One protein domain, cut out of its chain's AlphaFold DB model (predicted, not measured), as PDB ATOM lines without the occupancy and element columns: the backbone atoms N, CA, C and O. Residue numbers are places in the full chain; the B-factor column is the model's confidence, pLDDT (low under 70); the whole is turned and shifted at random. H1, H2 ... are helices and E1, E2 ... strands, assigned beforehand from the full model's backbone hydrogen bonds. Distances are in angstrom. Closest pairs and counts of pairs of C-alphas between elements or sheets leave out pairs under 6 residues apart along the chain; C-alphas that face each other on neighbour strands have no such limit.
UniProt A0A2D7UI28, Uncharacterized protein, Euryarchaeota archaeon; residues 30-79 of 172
ATOM      1  N   ILE A  30     211.731 278.082 235.056       69.88
ATOM      2  CA  ILE A  30     210.464 277.404 235.316       69.88
ATOM      3  C   ILE A  30     210.730 275.923 235.076       69.88
ATOM      4  O   ILE A  30     210.808 275.481 233.929       69.88
ATOM      5  N   THR A  31     210.883 275.151 236.149       79.31
ATOM      6  CA  THR A  31     210.982 273.697 236.033       79.31
ATOM      7  C   THR A  31     209.579 273.122 235.872       79.31
ATOM      8  O   THR A  31     208.662 273.421 236.641       79.31
ATOM      9  N   LEU A  32     209.390 272.321 234.826       79.44
ATOM     10  CA  LEU A  32     208.142 271.611 234.569       79.44
ATOM     11  C   LEU A  32     208.288 270.189 235.110       79.44
ATOM     12  O   LEU A  32     209.153 269.442 234.657       79.44
ATOM     13  N   HIS A  33     207.449 269.818 236.071       83.94
ATOM     14  CA  HIS A  33     207.362 268.449 236.569       83.94
ATOM     15  C   HIS A  33     206.029 267.841 236.154       83.94
ATOM     16  O   HIS A  33     204.976 268.434 236.376       83.94
ATOM     17  N   VAL A  34     206.069 266.648 235.568       88.69
ATOM     18  CA  VAL A  34     204.862 265.872 235.276       88.69
ATOM     19  C   VAL A  34     204.480 265.108 236.540       88.69
ATOM     20  O   VAL A  34     205.283 264.336 237.065       88.69
ATOM     21  N   LYS A  35     203.276 265.350 237.056       90.69
ATOM     22  CA  LYS A  35     202.661 264.534 238.099       90.69
ATOM     23  C   LYS A  35     201.871 263.418 237.420       90.69
ATOM     24  O   LYS A  35     200.880 263.729 236.758       90.69
ATOM     25  N   PRO A  36     202.300 262.154 237.559       89.50
ATOM     26  CA  PRO A  36     201.593 261.046 236.947       89.50
ATOM     27  C   PRO A  36     200.239 260.817 237.624       89.50
ATOM     28  O   PRO A  36     200.051 261.155 238.799       89.50
ATOM     29  N   GLN A  37     199.325 260.201 236.882       90.31
ATOM     30  CA  GLN A  37     198.033 259.743 237.369       90.31
ATOM     31  C   GLN A  37     198.180 258.877 238.638       90.31
ATOM     32  O   GLN A  37     199.128 258.089 238.758       90.31
ATOM     33  N   PRO A  38     197.252 258.999 239.604       88.69
ATOM     34  CA  PRO A  38     197.290 258.192 240.814       88.69
ATOM     35  C   PRO A  38     197.018 256.718 240.490       88.69
ATOM     36  O   PRO A  38     196.074 256.393 239.776       88.69
ATOM     37  N   VAL A  39     197.820 255.812 241.052       88.88
ATOM     38  CA  VAL A  39     197.616 254.363 240.926       88.88
ATOM     39  C   VAL A  39     196.966 253.851 242.208       88.88
ATOM     40  O   VAL A  39     197.536 253.983 243.289       88.88
ATOM     41  N   VAL A  40     195.763 253.286 242.088       90.44
ATOM     42  CA  VAL A  40     194.996 252.720 243.205       90.44
ATOM     43  C   VAL A  40     194.818 251.225 242.959       90.44
ATOM     44  O   VAL A  40     194.195 250.844 241.973       90.44
ATOM     45  N   ASN A  41     195.370 250.388 243.845       87.62
ATOM     46  CA  ASN A  41     195.381 248.928 243.675       87.62
ATOM     47  C   ASN A  41     194.253 248.212 244.440       87.62
ATOM     48  O   ASN A  41     193.777 247.180 243.980       87.62
ATOM     49  N   ASP A  42     193.814 248.757 245.578       88.06
ATOM     50  CA  ASP A  42     192.974 248.019 246.537       88.06
ATOM     51  C   ASP A  42     191.460 248.250 246.373       88.06
ATOM     52  O   ASP A  42     190.659 247.485 246.903       88.06
ATOM     53  N   ASP A  43     191.041 249.284 245.633       91.50
ATOM     54  CA  ASP A  43     189.626 249.624 245.433       91.50
ATOM     55  C   ASP A  43     189.301 249.792 243.943       91.50
ATOM     56  O   ASP A  43     189.789 250.712 243.283       91.50
ATOM     57  N   GLY A  44     188.439 248.917 243.412       87.19
ATOM     58  CA  GLY A  44     188.027 248.934 242.006       87.19
ATOM     59  C   GLY A  44     187.231 250.181 241.601       87.19
ATOM     60  O   GLY A  44     187.331 250.635 240.458       87.19
ATOM     61  N   SER A  45     186.483 250.779 242.534       89.25
ATOM     62  CA  SER A  45     185.697 251.992 242.274       89.25
ATOM     63  C   SER A  45     186.617 253.202 242.150       89.25
ATOM     64  O   SER A  45     186.525 253.961 241.180       89.25
ATOM     65  N   PHE A  46     187.554 253.358 243.091       90.38
ATOM     66  CA  PHE A  46     188.544 254.433 243.025       90.38
ATOM     67  C   PHE A  46     189.562 254.221 241.905       90.38
ATOM     68  O   PHE A  46     189.950 255.204 241.281       90.38
ATOM     69  N   ALA A  47     189.919 252.978 241.566       91.62
ATOM     70  CA  ALA A  47     190.746 252.682 240.397       91.62
ATOM     71  C   ALA A  47     190.084 253.170 239.094       91.62
ATOM     72  O   ALA A  47     190.737 253.813 238.276       91.62
ATOM     73  N   SER A  48     188.772 252.960 238.922       90.31
ATOM     74  CA  SER A  48     188.026 253.462 237.754       90.31
ATOM     75  C   SER A  48     187.918 254.993 237.703       90.31
ATOM     76  O   SER A  48     187.828 255.575 236.620       90.31
ATOM     77  N   LEU A  49     187.905 255.664 238.857       89.75
ATOM     78  CA  LEU A  49     187.937 257.128 238.921       89.75
ATOM     79  C   LEU A  49     189.343 257.671 238.645       89.75
ATOM     80  O   LEU A  49     189.475 258.682 237.957       89.75
ATOM     81  N   ALA A  50     190.376 256.986 239.133       88.94
ATOM     82  CA  ALA A  50     191.771 257.366 238.961       88.94
ATOM     83  C   ALA A  50     192.207 257.349 237.488       88.94
ATOM     84  O   ALA A  50     192.895 258.270 237.062       88.94
ATOM     85  N   THR A  51     191.723 256.399 236.679       87.19
ATOM     86  CA  THR A  51     192.015 256.352 235.229       87.19
ATOM     87  C   THR A  51     191.414 257.509 234.427       87.19
ATOM     88  O   THR A  51     191.802 257.728 233.281       87.19
ATOM     89  N   ARG A  52     190.456 258.256 234.991       89.81
ATOM     90  CA  ARG A  52     189.896 259.463 234.353       89.81
ATOM     91  C   ARG A  52     190.751 260.703 234.601       89.81
ATOM     92  O   ARG A  52     190.516 261.726 233.959       89.81
ATOM     93  N   ILE A  53     191.683 260.640 235.550       87.12
ATOM     94  CA  ILE A  53     192.585 261.739 235.888       87.12
ATOM     95  C   ILE A  53     193.781 261.669 234.936       87.12
ATOM     96  O   ILE A  53     194.420 260.631 234.811       87.12
ATOM     97  N   VAL A  54     194.069 262.774 234.250       88.88
ATOM     98  CA  VAL A  54     195.189 262.889 233.303       88.88
ATOM     99  C   VAL A  54     196.448 263.330 234.045       88.88
ATOM    100  O   VAL A  54     196.355 264.065 235.027       88.88
ATOM    101  N   ASP A  55     197.617 262.927 233.549       86.88
ATOM    102  CA  ASP A  55     198.906 263.429 234.024       86.88
ATOM    103  C   ASP A  55     198.945 264.965 233.978       86.88
ATOM    104  O   ASP A  55     198.742 265.596 232.935       86.88
ATOM    105  N   GLU A  56     199.226 265.584 235.122       82.44
ATOM    106  CA  GLU A  56     199.244 267.037 235.252       82.44
ATOM    107  C   GLU A  56     200.669 267.568 235.095       82.44
ATOM    108  O   GLU A  56     201.589 267.152 235.800       82.44
ATOM    109  N   VAL A  57     200.869 268.555 234.221       81.50
ATOM    110  CA  VAL A  57     202.142 269.286 234.161       81.50
ATOM    111  C   VAL A  57     202.109 270.414 235.186       81.50
ATOM    112  O   VAL A  57     201.405 271.412 235.024       81.50
ATOM    113  N   VAL A  58     202.900 270.275 236.245       80.00
ATOM    114  CA  VAL A  58     203.051 271.286 237.288       80.00
ATOM    115  C   VAL A  58     204.296 272.114 237.007       80.00
ATOM    116  O   VAL A  58     205.426 271.642 237.120       80.00
ATOM    117  N   ALA A  59     204.082 273.385 236.680       77.06
ATOM    118  CA  ALA A  59     205.148 274.371 236.648       77.06
ATOM    119  C   ALA A  59     205.527 274.749 238.085       77.06
ATOM    120  O   ALA A  59     204.795 275.475 238.767       77.06
ATOM    121  N   THR A  60     206.666 274.256 238.564       74.81
ATOM    122  CA  THR A  60     207.207 274.667 239.859       74.81
ATOM    123  C   THR A  60     208.114 275.868 239.666       74.81
ATOM    124  O   THR A  60     209.057 275.845 238.879       74.81
ATOM    125  N   LYS A  61     207.834 276.940 240.403       78.38
ATOM    126  CA  LYS A  61     208.736 278.088 240.475       78.38
ATOM    127  C   LYS A  61     209.836 277.798 241.487       78.38
ATOM    128  O   LYS A  61     209.553 277.267 242.561       78.38
ATOM    129  N   SER A  62     211.066 278.206 241.180       82.62
ATOM    130  CA  SER A  62     212.158 278.142 242.152       82.62
ATOM    131  C   SER A  62     211.805 278.918 243.438       82.62
ATOM    132  O   SER A  62     211.097 279.932 243.374       82.62
ATOM    133  N   PRO A  63     212.313 278.514 244.620       82.69
ATOM    134  CA  PRO A  63     212.063 279.234 245.874       82.69
ATOM    135  C   PRO A  63     212.464 280.713 245.805       82.69
ATOM    136  O   PRO A  63     211.800 281.574 246.379       82.69
ATOM    137  N   LYS A  64     213.518 281.018 245.038       83.44
ATOM    138  CA  LYS A  64     213.968 282.385 244.758       83.44
ATOM    139  C   LYS A  64     212.922 283.181 243.973       83.44
ATOM    140  O   LYS A  64     212.635 284.318 244.342       83.44
ATOM    141  N   ALA A  65     212.333 282.593 242.932       80.88
ATOM    142  CA  ALA A  65     211.260 283.222 242.162       80.88
ATOM    143  C   ALA A  65     209.995 283.424 243.014       80.88
ATOM    144  O   ALA A  65     209.361 284.475 242.942       80.88
ATOM    145  N   LEU A  66     209.664 282.467 243.889       83.06
ATOM    146  CA  LEU A  66     208.561 282.616 244.842       83.06
ATOM    147  C   LEU A  66     208.817 283.784 245.803       83.06
ATOM    148  O   LEU A  66     207.957 284.651 245.955       83.06
ATOM    149  N   ALA A  67     210.006 283.847 246.409       85.19
ATOM    150  CA  ALA A  67     210.384 284.935 247.307       85.19
ATOM    151  C   ALA A  67     210.314 286.298 246.602       85.19
ATOM    152  O   ALA A  67     209.730 287.238 247.140       85.19
ATOM    153  N   LYS A  68     210.824 286.388 245.368       84.75
ATOM    154  CA  LYS A  68     210.730 287.596 244.542       84.75
ATOM    155  C   LYS A  68     209.275 287.992 244.280       84.75
ATOM    156  O   LYS A  68     208.912 289.134 244.528       84.75
ATOM    157  N   GLN A  69     208.416 287.043 243.906       84.56
ATOM    158  CA  GLN A  69     206.987 287.295 243.702       84.56
ATOM    159  C   GLN A  69     206.287 287.788 244.982       84.56
ATOM    160  O   GLN A  69     205.392 288.633 244.920       84.56
ATOM    161  N   VAL A  70     206.662 287.266 246.154       87.69
ATOM    162  CA  VAL A  70     206.129 287.734 247.444       87.69
ATOM    163  C   VAL A  70     206.590 289.159 247.735       87.69
ATOM    164  O   VAL A  70     205.762 289.995 248.095       87.69
ATOM    165  N   LEU A  71     207.876 289.457 247.535       86.06
ATOM    166  CA  LEU A  71     208.429 290.800 247.717       86.06
ATOM    167  C   LEU A  71     207.754 291.810 246.784       86.06
ATOM    168  O   LEU A  71     207.265 292.837 247.254       86.06
ATOM    169  N   GLU A  72     207.603 291.471 245.503       84.31
ATOM    170  CA  GLU A  72     206.888 292.284 244.515       84.31
ATOM    171  C   GLU A  72     205.426 292.525 244.914       84.31
ATOM    172  O   GLU A  72     204.944 293.655 244.848       84.31
ATOM    173  N   ARG A  73     204.714 291.499 245.406       82.94
ATOM    174  CA  ARG A  73     203.331 291.648 245.901       82.94
ATOM    175  C   ARG A  73     203.230 292.588 247.099       82.94
ATOM    176  O   ARG A  73     202.245 293.317 247.217       82.94
ATOM    177  N   VAL A  74     204.229 292.583 247.977       81.69
ATOM    178  CA  VAL A  74     204.334 293.513 249.115       81.69
ATOM    179  C   VAL A  74     204.802 294.907 248.657       81.69
ATOM    180  O   VAL A  74     204.676 295.880 249.400       81.69
ATOM    181  N   GLY A  75     205.246 295.034 247.406       75.88
ATOM    182  CA  GLY A  75     205.719 296.271 246.794       75.88
ATOM    183  C   GLY A  75     207.216 296.511 246.970       75.88
ATOM    184  O   GLY A  75     207.697 297.572 246.596       75.88
ATOM    185  N   ILE A  76     207.963 295.568 247.541       81.00
ATOM    186  CA  ILE A  76     209.409 295.674 247.742       81.00
ATOM    187  C   ILE A  76     210.092 295.241 246.441       81.00
ATOM    188  O   ILE A  76     210.253 294.051 246.183       81.00
ATOM    189  N   GLY A  77     210.444 296.217 245.606       77.88
ATOM    190  CA  GLY A  77     211.141 296.014 244.335       77.88
ATOM    191  C   GLY A  77     212.473 296.759 244.276       77.88
ATOM    192  O   GLY A  77     212.728 297.671 245.063       77.88
ATOM    193  N   ASN A  78     213.315 296.390 243.309       68.81
ATOM    194  CA  ASN A  78     214.641 296.989 243.115       68.81
ATOM    195  C   ASN A  78     214.604 298.266 242.252       68.81
ATOM    196  O   ASN A  78     215.634 298.884 242.006       68.81
ATOM    197  N   ASP A  79     213.418 298.684 241.813       71.00
ATOM    198  CA  ASP A  79     213.209 299.700 240.776       71.00
ATOM    199  C   ASP A  79     213.415 301.144 241.273       71.00
ATOM    200  O   ASP A  79     213.070 302.101 240.575       71.00
TER     201      ASP A  79
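Overview. This is residues 30 to 79 of the 172 residues of an uncharacterized protein of Euryarchaeota archaeon (UniProt A0A2D7UI28). A thin ribbon of two antiparallel strands, E1 and E2, forms the middle of a long rod, with a short helix at each end. Toward one tip of the rod a loop swings out from E1 and comes back to E2 through the small helix H1; toward the other tip H2 follows E2, and residues 70 to 75, of which 70 to 74 belong to H2, stick out free of the rest. The printed part has 50 residues, with two named strands and two named helices in the order E1, H1, E2, H2, and the class is mixed, helices and strands. The whole is extended, with a radius of gyration of the C-alphas of 18.2 A, and spans 56 by 18 by 15 A.

Arrangement. The sheet has two strands, E1, residues 30 to 35, and E2, residues 56 to 61. They are antiparallel neighbours, with 149 degrees between their N-to-C directions. Their C-alphas face each other from 30 and 61, 5.5 A apart, to 35 and 56, 5.1 A apart. N 33 and O 58 are within hydrogen-bond range at 2.9 A, and so are N 58 and O 33 at 2.8 A. H1, residues 44 to 50, comes between the two strands along the chain, and a tight link of 5 residues joins it to E2. H2, residues 63 to 74, follows E2 after a tight link of 1 residue. H2 is apart from E1, and H1 and H2 are apart. In H1 and H2 every O i to N i+4 pair is within hydrogen-bond range.

Along the chain. E1 begins at C-alpha 30, at (210.464, 277.404, 235.316), and measures 15.3 A from first to last C-alpha. E2 measures 15.5 A, from Glu 56 to Lys 61. H1 runs 9.7 A from Gly 44, whose C-alpha is at (188.027, 248.934, 242.006), to Ala 50. H2 is the longest helix, 12 residues and 16.6 A from Pro 63 to Val 74, and its last C-alpha is at (204.334, 293.513, 249.115).

Size, cuts and confidence. The two C-alphas farthest apart are those of Gly 44 and Asp 79, at 56.7 A, while the first and last printed C-alphas, of Ile 30 and Asp 79, are 23.1 A apart. The printed part has no cut. The link from E1 to H1 is short, with 8 residues, and no link between named elements is long. The mean pLDDT of the printed part is 84.3, and the model's confidence is low, under 70, at residues 30 and 78.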